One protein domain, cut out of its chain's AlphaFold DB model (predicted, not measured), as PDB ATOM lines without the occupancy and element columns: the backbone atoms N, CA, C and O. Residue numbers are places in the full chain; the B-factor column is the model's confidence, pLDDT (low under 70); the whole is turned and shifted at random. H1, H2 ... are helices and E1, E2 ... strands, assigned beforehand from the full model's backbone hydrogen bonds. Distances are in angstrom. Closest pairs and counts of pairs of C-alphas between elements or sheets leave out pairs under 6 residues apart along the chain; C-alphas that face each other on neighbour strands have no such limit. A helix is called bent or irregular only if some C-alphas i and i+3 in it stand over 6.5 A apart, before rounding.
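AT A GLANCE: This is residues 356 to 439, 452 to 457, 513 to 538 and 564 to 612 of the 613 residues of an uncharacterized protein of Periconia macrospinosa (UniProt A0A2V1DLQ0). Two antiparallel sheets stand partly face to face as a loose sandwich with crossed strands, one of five strands and one of four. H1 crosses the five-strand sheet on the face away from the other sheet, H3 covers E3 and E2 of the four-strand sheet, and H2 lies out at one end. The 165 printed residues hold, in order, H1 H2 E1 E2 E3 E4 E5 E6 E7 E8 H3 E9, of mixed class; the sheets run E1 E4 E5 E6 E8 and E3 E2 E9 E7. The whole is compact, with a radius of gyration of the C-alphas of 17.1 A and spans of 49 by 41 by 38 A.

HOW THE PARTS SIT: H1, residues 356 to 373, is on the twisted sheet of E1, residues 395 to 398, E4, residues 425 to 432, E5, residues 452 to 456, E6, residues 514 to 521, and E8, residues 581 to 585, making two layers, a helix on one face of a sheet. Its height over the sheet is 8.9 A, and it runs across the strands, at 72 degrees to E4 on the local plane; their closest C-alphas, of His 363 and Val 431, are 5.4 A apart. H2, residues 377 to 382, is close to H1 but not clearly touching; the closest C-alphas, of Tyr 373 and Gln 379, are 6.9 A apart. Within hydrogen-bond range are N 397 and O 428 at 2.8 A, N 427 and O 453 at 2.9 A, N 454 and O 516 at 2.8 A, and N 517 and O 583 at 2.7 A. E2, residues 401 to 406, and E3, residues 413 to 418, form a hairpin, with N 402 and O 418 at 2.8 A. E9, residues 604 to 611, pairs with E2, N 403 and O 607 at 2.8 A, and with E7, residues 566 to 573, N 569 and O 608 at 2.8 A. H3, residues 590 to 600, is over E3 and E2 at a height over the sheet of 8.2 A, again two layers; its closest C-alphas to E3, of Phe 595 and Leu 415, are 6.3 A apart. The sandwich, two sheets face to face, has its facing parts 10.8 A centre to centre and strands at 58 degrees. Every O i to N i+4 pair is within range in H1 and H2, and 5 of 7 in H3.

IN THESE COORDINATES: H1 begins at C-alpha 356 (26.916, 23.802, 13.865) and is 25.3 A long. E6 is 23.9 A, E4 22.5 A and E7 22.2 A. E9 is 23.6 A and ends at C-alpha 611 (12.842, 4.277, 9.892). H3 is irregular: C-alphas 591 and 594 are 7.4 A apart.

THE WHOLE: The C-alphas farthest apart, of Gly 439 and Asp 538, are 53.4 A apart. Cuts leave gaps of 32.3 A from C-alpha 439 to 452, 5.9 A from 457 to 513 and 12.4 A from 538 to 564. The link H2 to E1 is long. Mean pLDDT of the printed part is 77.6, with residues 524 to 538 among those under 70.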
ATOM      1  N   SER A 356      27.675  24.274  15.015       88.75
ATOM      2  CA  SER A 356      26.916  23.802  13.865       88.75
ATOM      3  C   SER A 356      27.683  24.027  12.579       88.75
ATOM      4  O   SER A 356      27.834  23.097  11.790       88.75
ATOM      5  N   GLN A 357      28.269  25.214  12.411       90.12
ATOM      6  CA  GLN A 357      29.138  25.508  11.282       90.12
ATOM      7  C   GLN A 357      30.298  24.510  11.218       90.12
ATOM      8  O   GLN A 357      30.581  23.981  10.147       90.12
ATOM      9  N   SER A 358      30.941  24.210  12.348       87.81
ATOM     10  CA  SER A 358      32.080  23.289  12.401       87.81
ATOM     11  C   SER A 358      31.666  21.847  12.096       87.81
ATOM     12  O   SER A 358      32.217  21.230  11.184       87.81
ATOM     13  N   LEU A 359      30.676  21.313  12.817       90.44
ATOM     14  CA  LEU A 359      30.255  19.916  12.699       90.44
ATOM     15  C   LEU A 359      29.566  19.620  11.367       90.44
ATOM     16  O   LEU A 359      29.861  18.589  10.769       90.44
ATOM     17  N   LEU A 360      28.716  20.516  10.857       90.25
ATOM     18  CA  LEU A 360      28.082  20.328   9.546       90.25
ATOM     19  C   LEU A 360      29.102  20.427   8.416       90.25
ATOM     20  O   LEU A 360      29.054  19.621   7.489       90.25
ATOM     21  N   THR A 361      30.060  21.358   8.501       91.38
ATOM     22  CA  THR A 361      31.135  21.453   7.501       91.38
ATOM     23  C   THR A 361      31.952  20.168   7.471       91.38
ATOM     24  O   THR A 361      32.172  19.613   6.394       91.38
ATOM     25  N   TRP A 362      32.358  19.660   8.639       90.19
ATOM     26  CA  TRP A 362      33.063  18.384   8.735       90.19
ATOM     27  C   TRP A 362      32.215  17.225   8.227       90.19
ATOM     28  O   TRP A 362      32.713  16.403   7.465       90.19
ATOM     29  N   HIS A 363      30.935  17.173   8.592       91.69
ATOM     30  CA  HIS A 363      30.044  16.098   8.183       91.69
ATOM     31  C   HIS A 363      29.913  16.040   6.659       91.69
ATOM     32  O   HIS A 363      30.164  14.994   6.065       91.69
ATOM     33  N   VAL A 364      29.625  17.173   6.012       91.19
ATOM     34  CA  VAL A 364      29.521  17.264   4.548       91.19
ATOM     35  C   VAL A 364      30.857  16.947   3.875       91.19
ATOM     36  O   VAL A 364      30.888  16.220   2.882       91.19
ATOM     37  N   ALA A 365      31.974  17.451   4.406       90.69
ATOM     38  CA  ALA A 365      33.296  17.170   3.856       90.69
ATOM     39  C   ALA A 365      33.625  15.671   3.916       90.69
ATOM     40  O   ALA A 365      33.992  15.086   2.897       90.69
ATOM     41  N   MET A 366      33.443  15.040   5.078       88.12
ATOM     42  CA  MET A 366      33.728  13.619   5.285       88.12
ATOM     43  C   MET A 366      32.778  12.719   4.493       88.12
ATOM     44  O   MET A 366      33.224  11.729   3.916       88.12
ATOM     45  N   TRP A 367      31.504  13.100   4.384       89.88
ATOM     46  CA  TRP A 367      30.516  12.422   3.547       89.88
ATOM     47  C   TRP A 367      30.921  12.437   2.070       89.88
ATOM     48  O   TRP A 367      30.948  11.399   1.409       89.88
ATOM     49  N   ASN A 368      31.306  13.605   1.549       89.88
ATOM     50  CA  ASN A 368      31.746  13.744   0.160       89.88
ATOM     51  C   ASN A 368      33.023  12.954  -0.113       89.88
ATOM     52  O   ASN A 368      33.107  12.253  -1.119       89.88
ATOM     53  N   VAL A 369      34.000  13.042   0.791       85.69
ATOM     54  CA  VAL A 369      35.231  12.250   0.719       85.69
ATOM     55  C   VAL A 369      34.879  10.765   0.646       85.69
ATOM     56  O   VAL A 369      35.314  10.079  -0.276       85.69
ATOM     57  N   TRP A 370      34.017  10.276   1.534       85.06
ATOM     58  CA  TRP A 370      33.616   8.874   1.528       85.06
ATOM     59  C   TRP A 370      32.916   8.446   0.233       85.06
ATOM     60  O   TRP A 370      33.228   7.394  -0.321       85.06
ATOM     61  N   ASN A 371      32.005   9.265  -0.289       85.94
ATOM     62  CA  ASN A 371      31.300   8.958  -1.535       85.94
ATOM     63  C   ASN A 371      32.232   8.931  -2.748       85.94
ATOM     64  O   ASN A 371      32.054   8.094  -3.634       85.94
ATOM     65  N   VAL A 372      33.237   9.811  -2.780       85.88
ATOM     66  CA  VAL A 372      34.236   9.856  -3.856       85.88
ATOM     67  C   VAL A 372      35.131   8.621  -3.818       85.88
ATOM     68  O   VAL A 372      35.338   7.987  -4.851       85.88
ATOM     69  N   TYR A 373      35.643   8.253  -2.641       81.81
ATOM     70  CA  TYR A 373      36.534   7.097  -2.508       81.81
ATOM     71  C   TYR A 373      35.781   5.759  -2.486       81.81
ATOM     72  O   TYR A 373      36.403   4.705  -2.642       81.81
ATOM     73  N   LYS A 374      34.440   5.784  -2.364       78.00
ATOM     74  CA  LYS A 374      33.590   4.595  -2.173       78.00
ATOM     75  C   LYS A 374      34.061   3.803  -0.926       78.00
ATOM     76  O   LYS A 374      35.026   4.195  -0.273       78.00
ATOM     77  N   PRO A 375      33.408   2.708  -0.490       60.94
ATOM     78  CA  PRO A 375      33.656   2.156   0.844       60.94
ATOM     79  C   PRO A 375      34.964   1.349   0.940       60.94
ATOM     80  O   PRO A 375      35.076   0.450   1.774       60.94
ATOM     81  N   SER A 376      35.976   1.643   0.118       78.12
ATOM     82  CA  SER A 376      37.314   1.121   0.359       78.12
ATOM     83  C   SER A 376      37.937   1.899   1.512       78.12
ATOM     84  O   SER A 376      38.712   2.838   1.325       78.12
ATOM     85  N   ALA A 377      37.614   1.479   2.736       73.44
ATOM     86  CA  ALA A 377      38.287   1.946   3.945       73.44
ATOM     87  C   ALA A 377      39.821   1.837   3.812       73.44
ATOM     88  O   ALA A 377      40.551   2.628   4.399       73.44
ATOM     89  N   GLU A 378      40.311   0.901   2.992       81.56
ATOM     90  CA  GLU A 378      41.726   0.768   2.643       81.56
ATOM     91  C   GLU A 378      42.264   1.955   1.833       81.56
ATOM     92  O   GLU A 378      43.351   2.440   2.128       81.56
ATOM     93  N   GLN A 379      41.512   2.483   0.862       82.38
ATOM     94  CA  GLN A 379      41.934   3.675   0.113       82.38
ATOM     95  C   GLN A 379      42.014   4.907   1.012       82.38
ATOM     96  O   GLN A 379      42.931   5.715   0.871       82.38
ATOM     97  N   MET A 380      41.109   5.013   1.985       81.50
ATOM     98  CA  MET A 380      41.153   6.090   2.968       81.50
ATOM     99  C   MET A 380      42.425   6.028   3.822       81.50
ATOM    100  O   MET A 380      43.024   7.072   4.062       81.50
ATOM    101  N   LYS A 381      42.912   4.833   4.193       81.50
ATOM    102  CA  LYS A 381      44.193   4.673   4.918       81.50
ATOM    103  C   LYS A 381      45.409   5.136   4.117       81.50
ATOM    104  O   LYS A 381      46.415   5.508   4.714       81.50
ATOM    105  N   LEU A 382      45.343   5.110   2.782       82.81
ATOM    106  CA  LEU A 382      46.448   5.571   1.933       82.81
ATOM    107  C   LEU A 382      46.611   7.093   1.972       82.81
ATOM    108  O   LEU A 382      47.680   7.607   1.643       82.81
ATOM    109  N   HIS A 383      45.573   7.830   2.371       79.38
ATOM    110  CA  HIS A 383      45.656   9.276   2.466       79.38
ATOM    111  C   HIS A 383      46.547   9.680   3.657       79.38
ATOM    112  O   HIS A 383      46.289   9.243   4.781       79.38
ATOM    113  N   PRO A 384      47.551  10.562   3.485       80.50
ATOM    114  CA  PRO A 384      48.480  10.927   4.559       80.50
ATOM    115  C   PRO A 384      47.797  11.452   5.828       80.50
ATOM    116  O   PRO A 384      48.252  11.149   6.930       80.50
ATOM    117  N   LEU A 385      46.674  12.171   5.676       74.88
ATOM    118  CA  LEU A 385      45.873  12.676   6.805       74.88
ATOM    119  C   LEU A 385      45.192  11.569   7.625       74.88
ATOM    120  O   LEU A 385      44.849  11.800   8.778       74.88
ATOM    121  N   PHE A 386      44.999  10.385   7.045       81.56
ATOM    122  CA  PHE A 386      44.247   9.271   7.631       81.56
ATOM    123  C   PHE A 386      45.110   8.018   7.838       81.56
ATOM    124  O   PHE A 386      44.608   6.972   8.246       81.56
ATOM    125  N   SER A 387      46.417   8.118   7.590       73.50
ATOM    126  CA  SER A 387      47.367   6.999   7.667       73.50
ATOM    127  C   SER A 387      47.374   6.301   9.030       73.50
ATOM    128  O   SER A 387      47.457   5.077   9.112       73.50
ATOM    129  N   SER A 388      47.228   7.068  10.110       75.56
ATOM    130  CA  SER A 388      47.150   6.563  11.483       75.56
ATOM    131  C   SER A 388      45.729   6.235  11.944       75.56
ATOM    132  O   SER A 388      45.554   5.544  12.948       75.56
ATOM    133  N   TYR A 389      44.710   6.752  11.255       76.81
ATOM    134  CA  TYR A 389      43.317   6.580  11.644       76.81
ATOM    135  C   TYR A 389      42.406   6.699  10.417       76.81
ATOM    136  O   TYR A 389      42.095   7.820  10.004       76.81
ATOM    137  N   PRO A 390      41.986   5.571   9.814       79.56
ATOM    138  CA  PRO A 390      41.002   5.629   8.751       79.56
ATOM    139  C   PRO A 390      39.712   6.212   9.325       79.56
ATOM    140  O   PRO A 390      39.209   5.672  10.317       79.56
ATOM    141  N   PRO A 391      39.176   7.289   8.735       83.50
ATOM    142  CA  PRO A 391      37.899   7.815   9.163       83.50
ATOM    143  C   PRO A 391      36.838   6.744   8.985       83.50
ATOM    144  O   PRO A 391      36.869   5.948   8.040       83.50
ATOM    145  N   VAL A 392      35.896   6.721   9.907       86.06
ATOM    146  CA  VAL A 392      34.724   5.876   9.797       86.06
ATOM    147  C   VAL A 392      33.701   6.577   8.913       86.06
ATOM    148  O   VAL A 392      33.635   7.804   8.854       86.06
ATOM    149  N   HIS A 393      32.878   5.782   8.231       86.81
ATOM    150  CA  HIS A 393      31.754   6.305   7.476       86.81
ATOM    151  C   HIS A 393      30.896   7.226   8.348       86.81
ATOM    152  O   HIS A 393      30.437   6.836   9.429       86.81
ATOM    153  N   THR A 394      30.667   8.432   7.841       89.19
ATOM    154  CA  THR A 394      29.720   9.386   8.405       89.19
ATOM    155  C   THR A 394      28.336   8.762   8.469       89.19
ATOM    156  O   THR A 394      27.845   8.211   7.484       89.19
ATOM    157  N   ILE A 395      27.687   8.854   9.623       89.62
ATOM    158  CA  ILE A 395      26.290   8.439   9.753       89.62
ATOM    159  C   ILE A 395      25.439   9.664   9.468       89.62
ATOM    160  O   ILE A 395      25.718  10.723  10.015       89.62
ATOM    161  N   ASN A 396      24.439   9.518   8.605       91.19
ATOM    162  CA  ASN A 396      23.456  10.547   8.299       91.19
ATOM    163  C   ASN A 396      22.090   9.863   8.197       91.19
ATOM    164  O   ASN A 396      21.817   9.162   7.221       91.19
ATOM    165  N   ARG A 397      21.288   9.941   9.259       89.62
ATOM    166  CA  ARG A 397      20.017   9.219   9.371       89.62
ATOM    167  C   ARG A 397      18.900  10.172   9.731       89.62
ATOM    168  O   ARG A 397      18.951  10.816  10.776       89.62
ATOM    169  N   LYS A 398      17.862  10.187   8.897       90.56
ATOM    170  CA  LYS A 398      16.591  10.809   9.253       90.56
ATOM    171  C   LYS A 398      15.960  10.041  10.404       90.56
ATOM    172  O   LYS A 398      15.997   8.811  10.446       90.56
ATOM    173  N   CYS A 399      15.430  10.777  11.359       88.50
ATOM    174  CA  CYS A 399      14.812  10.238  12.550       88.50
ATOM    175  C   CYS A 399      13.325  10.570  12.547       88.50
ATOM    176  O   CYS A 399      12.895  11.578  12.001       88.50
ATOM    177  N   VAL A 400      12.554   9.692  13.167       89.12
ATOM    178  CA  VAL A 400      11.108   9.825  13.342       89.12
ATOM    179  C   VAL A 400      10.807  10.510  14.666       89.12
ATOM    180  O   VAL A 400       9.906  11.334  14.756       89.12
ATOM    181  N   SER A 401      11.568  10.160  15.704       89.38
ATOM    182  CA  SER A 401      11.416  10.743  17.030       89.38
ATOM    183  C   SER A 401      12.690  10.619  17.855       89.38
ATOM    184  O   SER A 401      13.561   9.779  17.590       89.38
ATOM    185  N   ILE A 402      12.802  11.470  18.873       88.62
ATOM    186  CA  ILE A 402      13.897  11.470  19.840       88.62
ATOM    187  C   ILE A 402      13.330  11.674  21.240       88.62
ATOM    188  O   ILE A 402      12.556  12.594  21.480       88.62
ATOM    189  N   SER A 403      13.766  10.852  22.187       87.50
ATOM    190  CA  SER A 403      13.430  11.005  23.600       87.50
ATOM    191  C   SER A 403      14.674  11.252  24.443       87.50
ATOM    192  O   SER A 403      15.686  10.560  24.314       87.50
ATOM    193  N   PHE A 404      14.553  12.149  25.409       84.38
ATOM    194  CA  PHE A 404      15.559  12.456  26.412       84.38
ATOM    195  C   PHE A 404      15.080  11.982  27.780       84.38
ATOM    196  O   PHE A 404      13.964  12.288  28.193       84.38
ATOM    197  N   TRP A 405      15.924  11.251  28.498       84.19
ATOM    198  CA  TRP A 405      15.566  10.607  29.762       84.19
ATOM    199  C   TRP A 405      16.522  11.002  30.883       84.19
ATOM    200  O   TRP A 405      17.735  11.082  30.675       84.19
ATOM    201  N   ASP A 406      15.951  11.192  32.070       82.88
ATOM    202  CA  ASP A 406      16.648  11.253  33.348       82.88
ATOM    203  C   ASP A 406      16.780   9.836  33.903       82.88
ATOM    204  O   ASP A 406      15.790   9.169  34.221       82.88
ATOM    205  N   THR A 407      18.018   9.375  34.022       80.94
ATOM    206  CA  THR A 407      18.353   8.087  34.631       80.94
ATOM    207  C   THR A 407      18.752   8.234  36.099       80.94
ATOM    208  O   THR A 407      19.340   7.321  36.669       80.94
ATOM    209  N   SER A 408      18.511   9.394  36.716       75.81
ATOM    210  CA  SER A 408      18.747   9.613  38.147       75.81
ATOM    211  C   SER A 408      17.631   9.079  39.039       75.81
ATOM    212  O   SER A 408      17.840   8.921  40.242       75.81
ATOM    213  N   THR A 409      16.463   8.802  38.462       76.81
ATOM    214  CA  THR A 409      15.289   8.278  39.161       76.81
ATOM    215  C   THR A 409      14.951   6.877  38.666       76.81
ATOM    216  O   THR A 409      15.146   6.574  37.491       76.81
ATOM    217  N   GLU A 410      14.393   6.041  39.542       83.81
ATOM    218  CA  GLU A 410      13.763   4.772  39.166       83.81
ATOM    219  C   GLU A 410      12.264   4.818  39.523       83.81
ATOM    220  O   GLU A 410      11.934   5.100  40.678       83.81
ATOM    221  N   PRO A 411      11.348   4.578  38.560       86.31
ATOM    222  CA  PRO A 411      11.620   4.352  37.137       86.31
ATOM    223  C   PRO A 411      12.281   5.572  36.468       86.31
ATOM    224  O   PRO A 411      12.093   6.712  36.907       86.31
ATOM    225  N   HIS A 412      13.079   5.324  35.419       84.06
ATOM    226  CA  HIS A 412      13.650   6.406  34.609       84.06
ATOM    227  C   HIS A 412      12.530   7.338  34.151       84.06
ATOM    228  O   HIS A 412      11.445   6.878  33.786       84.06
ATOM    229  N   ARG A 413      12.798   8.640  34.150       84.56
ATOM    230  CA  ARG A 413      11.801   9.653  33.804       84.56
ATOM    231  C   ARG A 413      12.110  10.239  32.436       84.56
ATOM    232  O   ARG A 413      13.210  10.740  32.222       84.56
ATOM    233  N   GLU A 414      11.145  10.218  31.524       85.69
ATOM    234  CA  GLU A 414      11.263  10.976  30.279       85.69
ATOM    235  C   GLU A 414      11.221  12.474  30.607       85.69
ATOM    236  O   GLU A 414      10.324  12.959  31.300       85.69
ATOM    237  N   LEU A 415      12.260  13.186  30.184       81.50
ATOM    238  CA  LEU A 415      12.411  14.623  30.385       81.50
ATOM    239  C   LEU A 415      11.805  15.399  29.231       81.50
ATOM    240  O   LEU A 415      11.186  16.436  29.447       81.50
ATOM    241  N   TYR A 416      12.040  14.912  28.016       84.81
ATOM    242  CA  TYR A 416      11.614  15.585  26.808       84.81
ATOM    243  C   TYR A 416      11.442  14.575  25.678       84.81
ATOM    244  O   TYR A 416      12.236  13.642  25.553       84.81
ATOM    245  N   PHE A 417      10.414  14.770  24.864       89.12
ATOM    246  CA  PHE A 417      10.096  13.938  23.715       89.12
ATOM    247  C   PHE A 417       9.885  14.844  22.510       89.12
ATOM    248  O   PHE A 417       9.184  15.847  22.612       89.12
ATOM    249  N   VAL A 418      10.521  14.481  21.403       87.00
ATOM    250  CA  VAL A 418      10.339  15.075  20.083       87.00
ATOM    251  C   VAL A 418       9.738  13.989  19.210       87.00
ATOM    252  O   VAL A 418      10.415  13.009  18.889       87.00
ATOM    253  N   GLY A 419       8.461  14.127  18.889       90.38
ATOM    254  CA  GLY A 419       7.704  13.204  18.063       90.38
ATOM    255  C   GLY A 419       7.697  13.577  16.577       90.38
ATOM    256  O   GLY A 419       8.256  14.598  16.169       90.38
ATOM    257  N   PRO A 420       7.031  12.751  15.754       86.62
ATOM    258  CA  PRO A 420       6.788  13.066  14.352       86.62
ATOM    259  C   PRO A 420       5.938  14.336  14.222       86.62
ATOM    260  O   PRO A 420       4.877  14.427  14.835       86.62
ATOM    261  N   GLY A 421       6.382  15.289  13.400       86.25
ATOM    262  CA  GLY A 421       5.667  16.542  13.134       86.25
ATOM    263  C   GLY A 421       5.977  17.692  14.098       86.25
ATOM    264  O   GLY A 421       5.562  18.813  13.823       86.25
ATOM    265  N   ASP A 422       6.736  17.456  15.175       85.06
ATOM    266  CA  ASP A 422       7.232  18.544  16.036       85.06
ATOM    267  C   ASP A 422       8.287  19.402  15.319       85.06
ATOM    268  O   ASP A 422       8.426  20.592  15.606       85.06
ATOM    269  N   PHE A 423       9.024  18.778  14.394       87.62
ATOM    270  CA  PHE A 423       9.961  19.421  13.484       87.62
ATOM    271  C   PHE A 423       9.770  18.896  12.065       87.62
ATOM    272  O   PHE A 423       9.410  17.730  11.876       87.62
ATOM    273  N   ASP A 424      10.066  19.737  11.077       89.06
ATOM    274  CA  ASP A 424      10.019  19.343   9.665       89.06
ATOM    275  C   ASP A 424      11.132  18.357   9.320       89.06
ATOM    276  O   ASP A 424      10.942  17.436   8.524       89.06
ATOM    277  N   GLU A 425      12.305  18.536   9.933       89.69
ATOM    278  CA  GLU A 425      13.419  17.617   9.773       89.69
ATOM    279  C   GLU A 425      14.107  17.309  11.102       89.69
ATOM    280  O   GLU A 425      14.468  18.190  11.889       89.69
ATOM    281  N   LEU A 426      14.309  16.009  11.315       90.50
ATOM    282  CA  LEU A 426      14.989  15.441  12.462       90.50
ATOM    283  C   LEU A 426      16.135  14.569  11.959       90.50
ATOM    284  O   LEU A 426      15.908  13.533  11.331       90.50
ATOM    285  N   LEU A 427      17.370  14.987  12.222       91.31
ATOM    286  CA  LEU A 427      18.556  14.332  11.683       91.31
ATOM    287  C   LEU A 427      19.499  13.889  12.792       91.31
ATOM    288  O   LEU A 427      19.957  14.714  13.577       91.31
ATOM    289  N   TYR A 428      19.853  12.608  12.803       91.62
ATOM    290  CA  TYR A 428      20.974  12.086  13.575       91.62
ATOM    291  C   TYR A 428      22.189  11.911  12.674       91.62
ATOM    292  O   TYR A 428      22.133  11.202  11.661       91.62
ATOM    293  N   ALA A 429      23.307  12.508  13.073       92.56
ATOM    294  CA  ALA A 429      24.547  12.405  12.337       92.56
ATOM    295  C   ALA A 429      25.743  12.094  13.235       92.56
ATOM    296  O   ALA A 429      25.808  12.493  14.396       92.56
ATOM    297  N   GLU A 430      26.720  11.390  12.669       92.69
ATOM    298  CA  GLU A 430      28.017  11.167  13.298       92.69
ATOM    299  C   GLU A 430      29.144  11.542  12.343       92.69
ATOM    300  O   GLU A 430      29.074  11.271  11.139       92.69
ATOM    301  N   VAL A 431      30.191  12.155  12.887       92.38
ATOM    302  CA  VAL A 431      31.343  12.626  12.125       92.38
ATOM    303  C   VAL A 431      32.629  12.503  12.938       92.38
ATOM    304  O   VAL A 431      32.663  12.820  14.126       92.38
ATOM    305  N   ASP A 432      33.700  12.055  12.288       88.62
ATOM    306  CA  ASP A 432      35.045  12.129  12.853       88.62
ATOM    307  C   ASP A 432      35.582  13.559  12.703       88.62
ATOM    308  O   ASP A 432      35.556  14.131  11.612       88.62
ATOM    309  N   THR A 433      36.059  14.138  13.804       83.94
ATOM    310  CA  THR A 433      36.695  15.465  13.813       83.94
ATOM    311  C   THR A 433      38.185  15.322  14.084       83.94
ATOM    312  O   THR A 433      38.615  14.340  14.682       83.94
ATOM    313  N   PHE A 434      38.994  16.274  13.627       80.25
ATOM    314  CA  PHE A 434      40.447  16.190  13.735       80.25
ATOM    315  C   PHE A 434      41.011  17.525  14.209       80.25
ATOM    316  O   PHE A 434      40.926  18.524  13.492       80.25
ATOM    317  N   SER A 435      41.664  17.526  15.373       70.38
ATOM    318  CA  SER A 435      42.425  18.680  15.832       70.38
ATOM    319  C   SER A 435      43.758  18.695  15.116       70.38
ATOM    320  O   SER A 435      44.443  17.680  15.018       70.38
ATOM    321  N   LEU A 436      44.173  19.864  14.641       62.00
ATOM    322  CA  LEU A 436      45.547  20.060  14.211       62.00
ATOM    323  C   LEU A 436      46.402  20.144  15.484       62.00
ATOM    324  O   LEU A 436      46.531  21.213  16.067       62.00
ATOM    325  N   GLY A 437      46.891  19.006  15.983       59.31
ATOM    326  CA  GLY A 437      47.686  18.989  17.212       59.31
ATOM    327  C   GLY A 437      48.880  19.947  17.123       59.31
ATOM    328  O   GLY A 437      49.491  20.069  16.060       59.31
ATOM    329  N   ASP A 438      49.237  20.584  18.243       60.62
ATOM    330  CA  ASP A 438      50.323  21.577  18.385       60.62
ATOM    331  C   ASP A 438      51.747  20.986  18.200       60.62
ATOM    332  O   ASP A 438      52.693  21.311  18.913       60.62
ATOM    333  N   GLY A 439      51.935  20.060  17.259       61.44
ATOM    334  CA  GLY A 439      53.216  19.418  16.961       61.44
ATOM    335  C   GLY A 439      53.563  18.225  17.855       61.44
ATOM    336  O   GLY A 439      54.521  17.512  17.551       61.44
ATOM    337  N   ILE A 452      22.507  15.793  16.804       89.44
ATOM    338  CA  ILE A 452      21.130  15.855  16.334       89.44
ATOM    339  C   ILE A 452      20.886  17.254  15.790       89.44
ATOM    340  O   ILE A 452      21.225  18.220  16.475       89.44
ATOM    341  N   VAL A 453      20.275  17.357  14.612       90.94
ATOM    342  CA  VAL A 453      19.733  18.607  14.070       90.94
ATOM    343  C   VAL A 453      18.212  18.526  14.090       90.94
ATOM    344  O   VAL A 453      17.633  17.588  13.545       90.94
ATOM    345  N   LEU A 454      17.589  19.502  14.745       90.00
ATOM    346  CA  LEU A 454      16.156  19.773  14.688       90.00
ATOM    347  C   LEU A 454      15.979  21.002  13.801       90.00
ATOM    348  O   LEU A 454      16.602  22.028  14.092       90.00
ATOM    349  N   GLN A 455      15.168  20.924  12.752       91.06
ATOM    350  CA  GLN A 455      14.934  22.051  11.853       91.06
ATOM    351  C   GLN A 455      13.441  22.228  11.585       91.06
ATOM    352  O   GLN A 455      12.769  21.289  11.165       91.06
ATOM    353  N   ASN A 456      12.962  23.457  11.793       88.00
ATOM    354  CA  ASN A 456      11.672  23.910  11.295       88.00
ATOM    355  C   ASN A 456      11.906  24.684  10.005       88.00
ATOM    356  O   ASN A 456      12.474  25.785   9.991       88.00
ATOM    357  N   ASN A 457      11.466  24.085   8.914       82.31
ATOM    358  CA  ASN A 457      11.166  24.783   7.691       82.31
ATOM    359  C   ASN A 457       9.880  25.548   7.972       82.31
ATOM    360  O   ASN A 457       8.791  25.053   7.709       82.31
ATOM    361  N   CYS A 513      14.365  30.525   9.803       74.50
ATOM    362  CA  CYS A 513      14.392  29.084  10.019       74.50
ATOM    363  C   CYS A 513      14.962  28.788  11.415       74.50
ATOM    364  O   CYS A 513      16.081  29.209  11.758       74.50
ATOM    365  N   GLN A 514      14.130  28.157  12.241       85.19
ATOM    366  CA  GLN A 514      14.480  27.794  13.603       85.19
ATOM    367  C   GLN A 514      15.185  26.450  13.567       85.19
ATOM    368  O   GLN A 514      14.701  25.501  12.950       85.19
ATOM    369  N   TRP A 515      16.334  26.370  14.228       89.62
ATOM    370  CA  TRP A 515      17.074  25.121  14.310       89.62
ATOM    371  C   TRP A 515      17.766  24.962  15.656       89.62
ATOM    372  O   TRP A 515      18.165  25.943  16.294       89.62
ATOM    373  N   LEU A 516      17.926  23.709  16.072       88.56
ATOM    374  CA  LEU A 516      18.669  23.310  17.261       88.56
ATOM    375  C   LEU A 516      19.631  22.185  16.902       88.56
ATOM    376  O   LEU A 516      19.242  21.186  16.306       88.56
ATOM    377  N   MET A 517      20.878  22.331  17.324       90.56
ATOM    378  CA  MET A 517      21.885  21.292  17.307       90.56
ATOM    379  C   MET A 517      22.255  20.891  18.729       90.56
ATOM    380  O   MET A 517      22.625  21.730  19.551       90.56
ATOM    381  N   ILE A 518      22.211  19.590  18.991       86.75
ATOM    382  CA  ILE A 518      22.722  18.986  20.222       86.75
ATOM    383  C   ILE A 518      23.839  18.039  19.814       86.75
ATOM    384  O   ILE A 518      23.579  17.086  19.087       86.75
ATOM    385  N   ALA A 519      25.064  18.286  20.269       87.94
ATOM    386  CA  ALA A 519      26.235  17.498  19.915       87.94
ATOM    387  C   ALA A 519      26.957  16.962  21.151       87.94
ATOM    388  O   ALA A 519      27.023  17.617  22.189       87.94
ATOM    389  N   TRP A 520      27.540  15.776  21.039       87.75
ATOM    390  CA  TRP A 520      28.365  15.173  22.082       87.75
ATOM    391  C   TRP A 520      29.456  14.298  21.458       87.75
ATOM    392  O   TRP A 520      29.257  13.725  20.381       87.75
ATOM    393  N   PRO A 521      30.619  14.152  22.110       85.38
ATOM    394  CA  PRO A 521      31.615  13.211  21.635       85.38
ATOM    395  C   PRO A 521      31.119  11.782  21.897       85.38
ATOM    396  O   PRO A 521      30.575  11.470  22.954       85.38
ATOM    397  N   VAL A 522      31.330  10.873  20.947       81.81
ATOM    398  CA  VAL A 522      30.931   9.460  21.062       81.81
ATOM    399  C   VAL A 522      31.663   8.773  22.219       81.81
ATOM    400  O   VAL A 522      31.128   7.849  22.824       81.81
ATOM    401  N   SER A 523      32.849   9.257  22.603       76.06
ATOM    402  CA  SER A 523      33.559   8.800  23.804       76.06
ATOM    403  C   SER A 523      32.821   9.095  25.111       76.06
ATOM    404  O   SER A 523      33.032   8.375  26.086       76.06
ATOM    405  N   ALA A 524      31.945  10.106  25.137       69.12
ATOM    406  CA  ALA A 524      31.088  10.376  26.288       69.12
ATOM    407  C   ALA A 524      29.997   9.313  26.450       69.12
ATOM    408  O   ALA A 524      29.382   9.226  27.511       69.12
ATOM    409  N   VAL A 525      29.750   8.483  25.432       68.31
ATOM    410  CA  VAL A 525      28.796   7.381  25.524       68.31
ATOM    411  C   VAL A 525      29.439   6.236  26.303       68.31
ATOM    412  O   VAL A 525      30.432   5.638  25.882       68.31
ATOM    413  N   THR A 526      28.882   5.905  27.467       57.97
ATOM    414  CA  THR A 526      29.428   4.801  28.266       57.97
ATOM    415  C   THR A 526      29.040   3.460  27.655       57.97
ATOM    416  O   THR A 526      27.877   3.209  27.361       57.97
ATOM    417  N   LYS A 527      30.013   2.548  27.529       50.44
ATOM    418  CA  LYS A 527      29.814   1.167  27.041       50.44
ATOM    419  C   LYS A 527      28.876   0.311  27.917       50.44
ATOM    420  O   LYS A 527      28.694  -0.864  27.629       50.44
ATOM    421  N   LYS A 528      28.332   0.850  29.014       42.25
ATOM    422  CA  LYS A 528      27.656   0.086  30.077       42.25
ATOM    423  C   LYS A 528      26.179  -0.213  29.834       42.25
ATOM    424  O   LYS A 528      25.501  -0.630  30.763       42.25
ATOM    425  N   SER A 529      25.671  -0.062  28.622       37.56
ATOM    426  CA  SER A 529      24.285  -0.421  28.357       37.56
ATOM    427  C   SER A 529      24.172  -1.421  27.220       37.56
ATOM    428  O   SER A 529      24.139  -1.052  26.048       37.56
ATOM    429  N   GLU A 530      23.936  -2.673  27.589       30.25
ATOM    430  CA  GLU A 530      23.222  -3.672  26.782       30.25
ATOM    431  C   GLU A 530      21.747  -3.260  26.531       30.25
ATOM    432  O   GLU A 530      20.877  -4.089  26.307       30.25
ATOM    433  N   CYS A 531      21.422  -1.962  26.581       32.12
ATOM    434  CA  CYS A 531      20.062  -1.431  26.496       32.12
ATOM    435  C   CYS A 531      19.744  -0.877  25.096       32.12
ATOM    436  O   CYS A 531      18.921   0.035  24.943       32.12
ATOM    437  N   LEU A 532      20.407  -1.412  24.068       31.25
ATOM    438  CA  LEU A 532      19.941  -1.305  22.692       31.25
ATOM    439  C   LEU A 532      18.825  -2.337  22.508       31.25
ATOM    440  O   LEU A 532      19.053  -3.458  22.068       31.25
ATOM    441  N   GLN A 533      17.610  -1.969  22.896       33.00
ATOM    442  CA  GLN A 533      16.438  -2.776  22.593       33.00
ATOM    443  C   GLN A 533      15.905  -2.309  21.240       33.00
ATOM    444  O   GLN A 533      15.090  -1.392  21.168       33.00
ATOM    445  N   CYS A 534      16.435  -2.879  20.162       33.06
ATOM    446  CA  CYS A 534      15.847  -2.700  18.844       33.06
ATOM    447  C   CYS A 534      14.477  -3.381  18.840       33.06
ATOM    448  O   CYS A 534      14.382  -4.572  19.138       33.06
ATOM    449  N   ILE A 535      13.424  -2.632  18.525       34.88
ATOM    450  CA  ILE A 535      12.114  -3.223  18.261       34.88
ATOM    451  C   ILE A 535      12.127  -3.589  16.783       34.88
ATOM    452  O   ILE A 535      11.936  -2.740  15.921       34.88
ATOM    453  N   TYR A 536      12.437  -4.847  16.493       37.50
ATOM    454  CA  TYR A 536      12.203  -5.399  15.168       37.50
ATOM    455  C   TYR A 536      10.751  -5.877  15.107       37.50
ATOM    456  O   TYR A 536      10.240  -6.349  16.126       37.50
ATOM    457  N   PRO A 537      10.076  -5.813  13.951       37.84
ATOM    458  CA  PRO A 537       8.991  -6.750  13.726       37.84
ATOM    459  C   PRO A 537       9.555  -8.165  13.862       37.84
ATOM    460  O   PRO A 537      10.726  -8.400  13.533       37.84
ATOM    461  N   ASP A 538       8.734  -9.105  14.317       40.00
ATOM    462  CA  ASP A 538       9.077 -10.514  14.184       40.00
ATOM    463  C   ASP A 538       9.467 -10.753  12.722       40.00
ATOM    464  O   ASP A 538       8.734 -10.370  11.802       40.00
ATOM    465  N   ILE A 564       5.343  -0.074   9.616       67.00
ATOM    466  CA  ILE A 564       6.551   0.745   9.626       67.00
ATOM    467  C   ILE A 564       7.504   0.143  10.659       67.00
ATOM    468  O   ILE A 564       7.179   0.026  11.842       67.00
ATOM    469  N   VAL A 565       8.687  -0.260  10.203       74.06
ATOM    470  CA  VAL A 565       9.733  -0.828  11.056       74.06
ATOM    471  C   VAL A 565      10.647   0.287  11.532       74.06
ATOM    472  O   VAL A 565      11.325   0.931  10.729       74.06
ATOM    473  N   LEU A 566      10.701   0.489  12.849       76.94
ATOM    474  CA  LEU A 566      11.539   1.512  13.465       76.94
ATOM    475  C   LEU A 566      12.798   0.898  14.082       76.94
ATOM    476  O   LEU A 566      12.736   0.049  14.967       76.94
ATOM    477  N   ASN A 567      13.960   1.388  13.664       77.06
ATOM    478  CA  ASN A 567      15.221   1.141  14.347       77.06
ATOM    479  C   ASN A 567      15.342   2.084  15.547       77.06
ATOM    480  O   ASN A 567      15.184   3.297  15.415       77.06
ATOM    481  N   ARG A 568      15.671   1.531  16.718       81.62
ATOM    482  CA  ARG A 568      15.905   2.301  17.944       81.62
ATOM    483  C   ARG A 568      17.387   2.304  18.297       81.62
ATOM    484  O   ARG A 568      17.981   1.247  18.495       81.62
ATOM    485  N   TYR A 569      17.947   3.495  18.454       75.56
ATOM    486  CA  TYR A 569      19.294   3.734  18.956       75.56
ATOM    487  C   TYR A 569      19.214   4.336  20.353       75.56
ATOM    488  O   TYR A 569      18.415   5.230  20.615       75.56
ATOM    489  N   THR A 570      20.043   3.837  21.264       77.00
ATOM    490  CA  THR A 570      20.067   4.303  22.649       77.00
ATOM    491  C   THR A 570      21.484   4.710  23.023       77.00
ATOM    492  O   THR A 570      22.384   3.872  23.030       77.00
ATOM    493  N   HIS A 571      21.669   5.971  23.401       74.75
ATOM    494  CA  HIS A 571      22.940   6.514  23.871       74.75
ATOM    495  C   HIS A 571      22.841   6.873  25.355       74.75
ATOM    496  O   HIS A 571      21.991   7.667  25.759       74.75
ATOM    497  N   PHE A 572      23.724   6.295  26.170       73.62
ATOM    498  CA  PHE A 572      23.875   6.642  27.584       73.62
ATOM    499  C   PHE A 572      25.055   7.581  27.746       73.62
ATOM    500  O   PHE A 572      26.203   7.179  27.542       73.62
ATOM    501  N   LEU A 573      24.771   8.819  28.126       71.06
ATOM    502  CA  LEU A 573      25.783   9.847  28.279       71.06
ATOM    503  C   LEU A 573      26.403   9.726  29.677       71.06
ATOM    504  O   LEU A 573      25.714   9.736  30.697       71.06
ATOM    505  N   GLY A 574      27.716   9.515  29.698       62.06
ATOM    506  CA  GLY A 574      28.519   9.246  30.882       62.06
ATOM    507  C   GLY A 574      28.734  10.438  31.800       62.06
ATOM    508  O   GLY A 574      28.271  11.549  31.560       62.06
ATOM    509  N   LYS A 575      29.470  10.176  32.888       53.38
ATOM    510  CA  LYS A 575      29.733  11.132  33.969       53.38
ATOM    511  C   LYS A 575      30.365  12.436  33.470       53.38
ATOM    512  O   LYS A 575      31.262  12.422  32.636       53.38
ATOM    513  N   ALA A 576      29.906  13.528  34.083       45.44
ATOM    514  CA  ALA A 576      30.305  14.922  33.909       45.44
ATOM    515  C   ALA A 576      31.792  15.125  33.555       45.44
ATOM    516  O   ALA A 576      32.669  15.056  34.416       45.44
ATOM    517  N   GLY A 577      32.051  15.418  32.286       48.81
ATOM    518  CA  GLY A 577      33.364  15.777  31.749       48.81
ATOM    519  C   GLY A 577      33.211  16.336  30.340       48.81
ATOM    520  O   GLY A 577      33.671  17.441  30.066       48.81
ATOM    521  N   ASP A 578      32.397  15.648  29.541       59.41
ATOM    522  CA  ASP A 578      32.035  16.027  28.180       59.41
ATOM    523  C   ASP A 578      30.557  16.433  28.151       59.41
ATOM    524  O   ASP A 578      29.663  15.626  27.893       59.41
ATOM    525  N   LEU A 579      30.281  17.685  28.529       64.31
ATOM    526  CA  LEU A 579      28.927  18.232  28.458       64.31
ATOM    527  C   LEU A 579      28.457  18.252  26.996       64.31
ATOM    528  O   LEU A 579      29.243  18.637  26.127       64.31
ATOM    529  N   PRO A 580      27.188  17.900  26.720       75.56
ATOM    530  CA  PRO A 580      26.632  18.051  25.395       75.56
ATOM    531  C   PRO A 580      26.684  19.537  25.049       75.56
ATOM    532  O   PRO A 580      26.297  20.401  25.846       75.56
ATOM    533  N   LEU A 581      27.225  19.820  23.876       82.56
ATOM    534  CA  LEU A 581      27.280  21.157  23.328       82.56
ATOM    535  C   LEU A 581      25.957  21.416  22.625       82.56
ATOM    536  O   LEU A 581      25.452  20.572  21.886       82.56
ATOM    537  N   VAL A 582      25.384  22.581  22.894       83.38
ATOM    538  CA  VAL A 582      24.098  22.971  22.329       83.38
ATOM    539  C   VAL A 582      24.288  24.284  21.597       83.38
ATOM    540  O   VAL A 582      24.816  25.247  22.156       83.38
ATOM    541  N   GLU A 583      23.851  24.328  20.349       86.12
ATOM    542  CA  GLU A 583      23.749  25.556  19.572       86.12
ATOM    543  C   GLU A 583      22.377  25.592  18.915       86.12
ATOM    544  O   GLU A 583      21.928  24.594  18.374       86.12
ATOM    545  N   GLY A 584      21.694  26.727  18.956       84.00
ATOM    546  CA  GLY A 584      20.420  26.877  18.271       84.00
ATOM    547  C   GLY A 584      20.160  28.321  17.894       84.00
ATOM    548  O   GLY A 584      20.712  29.246  18.498       84.00
ATOM    549  N   ASN A 585      19.309  28.507  16.894       85.81
ATOM    550  CA  ASN A 585      18.807  29.799  16.456       85.81
ATOM    551  C   ASN A 585      17.280  29.782  16.516       85.81
ATOM    552  O   ASN A 585      16.646  28.944  15.887       85.81
ATOM    553  N   GLY A 586      16.697  30.719  17.265       79.31
ATOM    554  CA  GLY A 586      15.243  30.836  17.405       79.31
ATOM    555  C   GLY A 586      14.583  29.775  18.294       79.31
ATOM    556  O   GLY A 586      13.390  29.885  18.538       79.31
ATOM    557  N   VAL A 587      15.342  28.806  18.817       76.88
ATOM    558  CA  VAL A 587      14.831  27.748  19.702       76.88
ATOM    559  C   VAL A 587      14.997  28.134  21.171       76.88
ATOM    560  O   VAL A 587      16.045  28.641  21.580       76.88
ATOM    561  N   ASP A 588      13.965  27.872  21.973       78.38
ATOM    562  CA  ASP A 588      14.010  28.072  23.419       78.38
ATOM    563  C   ASP A 588      14.837  26.966  24.098       78.38
ATOM    564  O   ASP A 588      14.414  25.818  24.233       78.38
ATOM    565  N   VAL A 589      16.038  27.327  24.552       73.56
ATOM    566  CA  VAL A 589      16.963  26.412  25.240       73.56
ATOM    567  C   VAL A 589      16.379  25.895  26.564       73.56
ATOM    568  O   VAL A 589      16.788  24.827  27.026       73.56
ATOM    569  N   ALA A 590      15.404  26.590  27.165       76.69
ATOM    570  CA  ALA A 590      14.737  26.129  28.384       76.69
ATOM    571  C   ALA A 590      14.043  24.773  28.183       76.69
ATOM    572  O   ALA A 590      14.009  23.960  29.107       76.69
ATOM    573  N   ILE A 591      13.575  24.492  26.963       74.50
ATOM    574  CA  ILE A 591      12.899  23.240  26.604       74.50
ATOM    575  C   ILE A 591      13.822  22.030  26.818       74.50
ATOM    576  O   ILE A 591      13.404  21.008  27.357       74.50
ATOM    577  N   VAL A 592      15.103  22.156  26.461       73.81
ATOM    578  CA  VAL A 592      16.088  21.065  26.575       73.81
ATOM    579  C   VAL A 592      16.934  21.144  27.847       73.81
ATOM    580  O   VAL A 592      17.803  20.300  28.076       73.81
ATOM    581  N   GLN A 593      16.685  22.131  28.713       82.25
ATOM    582  CA  GLN A 593      17.495  22.370  29.906       82.25
ATOM    583  C   GLN A 593      17.503  21.168  30.856       82.25
ATOM    584  O   GLN A 593      18.569  20.788  31.341       82.25
ATOM    585  N   GLY A 594      16.347  20.535  31.083       81.50
ATOM    586  CA  GLY A 594      16.251  19.364  31.959       81.50
ATOM    587  C   GLY A 594      17.174  18.230  31.507       81.50
ATOM    588  O   GLY A 594      17.878  17.635  32.325       81.50
ATOM    589  N   PHE A 595      17.235  17.983  30.196       79.44
ATOM    590  CA  PHE A 595      18.146  17.003  29.612       79.44
ATOM    591  C   PHE A 595      19.607  17.392  29.826       79.44
ATOM    592  O   PHE A 595      20.385  16.578  30.323       79.44
ATOM    593  N   VAL A 596      19.990  18.630  29.499       76.94
ATOM    594  CA  VAL A 596      21.390  19.050  29.647       76.94
ATOM    595  C   VAL A 596      21.844  18.968  31.104       76.94
ATOM    596  O   VAL A 596      22.968  18.547  31.382       76.94
ATOM    597  N   GLU A 597      20.971  19.311  32.049       81.75
ATOM    598  CA  GLU A 597      21.253  19.153  33.472       81.75
ATOM    599  C   GLU A 597      21.430  17.685  33.869       81.75
ATOM    600  O   GLU A 597      22.366  17.374  34.608       81.75
ATOM    601  N   ALA A 598      20.587  16.776  33.369       76.06
ATOM    602  CA  ALA A 598      20.732  15.343  33.613       76.06
ATOM    603  C   ALA A 598      22.050  14.800  33.036       76.06
ATOM    604  O   ALA A 598      22.787  14.107  33.741       76.06
ATOM    605  N   VAL A 599      22.430  15.180  31.811       68.81
ATOM    606  CA  VAL A 599      23.730  14.791  31.230       68.81
ATOM    607  C   VAL A 599      24.897  15.379  32.013       68.81
ATOM    608  O   VAL A 599      25.861  14.675  32.301       68.81
ATOM    609  N   GLY A 600      24.803  16.640  32.435       68.25
ATOM    610  CA  GLY A 600      25.809  17.266  33.289       68.25
ATOM    611  C   GLY A 600      25.972  16.584  34.647       68.25
ATOM    612  O   GLY A 600      27.010  16.745  35.283       68.25
ATOM    613  N   ARG A 601      24.993  15.782  35.081       75.50
ATOM    614  CA  ARG A 601      25.093  14.896  36.252       75.50
ATOM    615  C   ARG A 601      25.575  13.479  35.910       75.50
ATOM    616  O   ARG A 601      25.790  12.686  36.823       75.50
ATOM    617  N   GLY A 602      25.789  13.156  34.634       72.31
ATOM    618  CA  GLY A 602      26.074  11.799  34.161       72.31
ATOM    619  C   GLY A 602      24.870  10.868  34.205       72.31
ATOM    620  O   GLY A 602      25.032   9.675  34.440       72.31
ATOM    621  N   GLN A 603      23.672  11.437  34.095       78.94
ATOM    622  CA  GLN A 603      22.381  10.777  34.296       78.94
ATOM    623  C   GLN A 603      21.475  10.952  33.069       78.94
ATOM    624  O   GLN A 603      20.256  10.863  33.172       78.94
ATOM    625  N   GLY A 604      22.051  11.292  31.916       76.00
ATOM    626  CA  GLY A 604      21.292  11.567  30.705       76.00
ATOM    627  C   GLY A 604      21.304  10.389  29.743       76.00
ATOM    628  O   GLY A 604      22.338   9.755  29.513       76.00
ATOM    629  N   LYS A 605      20.154  10.129  29.129       80.62
ATOM    630  CA  LYS A 605      20.000   9.136  28.067       80.62
ATOM    631  C   LYS A 605      19.259   9.754  26.887       80.62
ATOM    632  O   LYS A 605      18.244  10.419  27.077       80.62
ATOM    633  N   VAL A 606      19.765   9.514  25.680       75.75
ATOM    634  CA  VAL A 606      19.123   9.906  24.418       75.75
ATOM    635  C   VAL A 606      18.666   8.641  23.708       75.75
ATOM    636  O   VAL A 606      19.444   7.697  23.549       75.75
ATOM    637  N   MET A 607      17.405   8.600  23.301       78.25
ATOM    638  CA  MET A 607      16.846   7.531  22.482       78.25
ATOM    639  C   MET A 607      16.435   8.128  21.151       78.25
ATOM    640  O   MET A 607      15.717   9.116  21.128       78.25
ATOM    641  N   VAL A 608      16.903   7.537  20.065       75.81
ATOM    642  CA  VAL A 608      16.641   7.996  18.705       75.81
ATOM    643  C   VAL A 608      15.913   6.882  17.974       75.81
ATOM    644  O   VAL A 608      16.349   5.730  18.010       75.81
ATOM    645  N   TYR A 609      14.817   7.220  17.312       80.75
ATOM    646  CA  TYR A 609      14.063   6.307  16.468       80.75
ATOM    647  C   TYR A 609      14.222   6.749  15.021       80.75
ATOM    648  O   TYR A 609      14.022   7.918  14.704       80.75
ATOM    649  N   SER A 610      14.578   5.827  14.137       78.88
ATOM    650  CA  SER A 610      14.654   6.075  12.699       78.88
ATOM    651  C   SER A 610      13.918   4.984  11.947       78.88
ATOM    652  O   SER A 610      13.899   3.834  12.385       78.88
ATOM    653  N   GLU A 611      13.372   5.306  10.783       76.31
ATOM    654  CA  GLU A 611      12.842   4.277   9.892       76.31
ATOM    655  C   GLU A 611      13.976   3.360   9.425       76.31
ATOM    656  O   GLU A 611      15.139   3.768   9.288       76.31
ATOM    657  N   ARG A 612      13.654   2.082   9.242       67.50
ATOM    658  CA  ARG A 612      14.546   1.146   8.572       67.50
ATOM    659  C   ARG A 612      14.343   1.302   7.067       67.50
ATOM    660  O   ARG A 612      13.333   0.842   6.550       67.50
TER     661      ARG A 612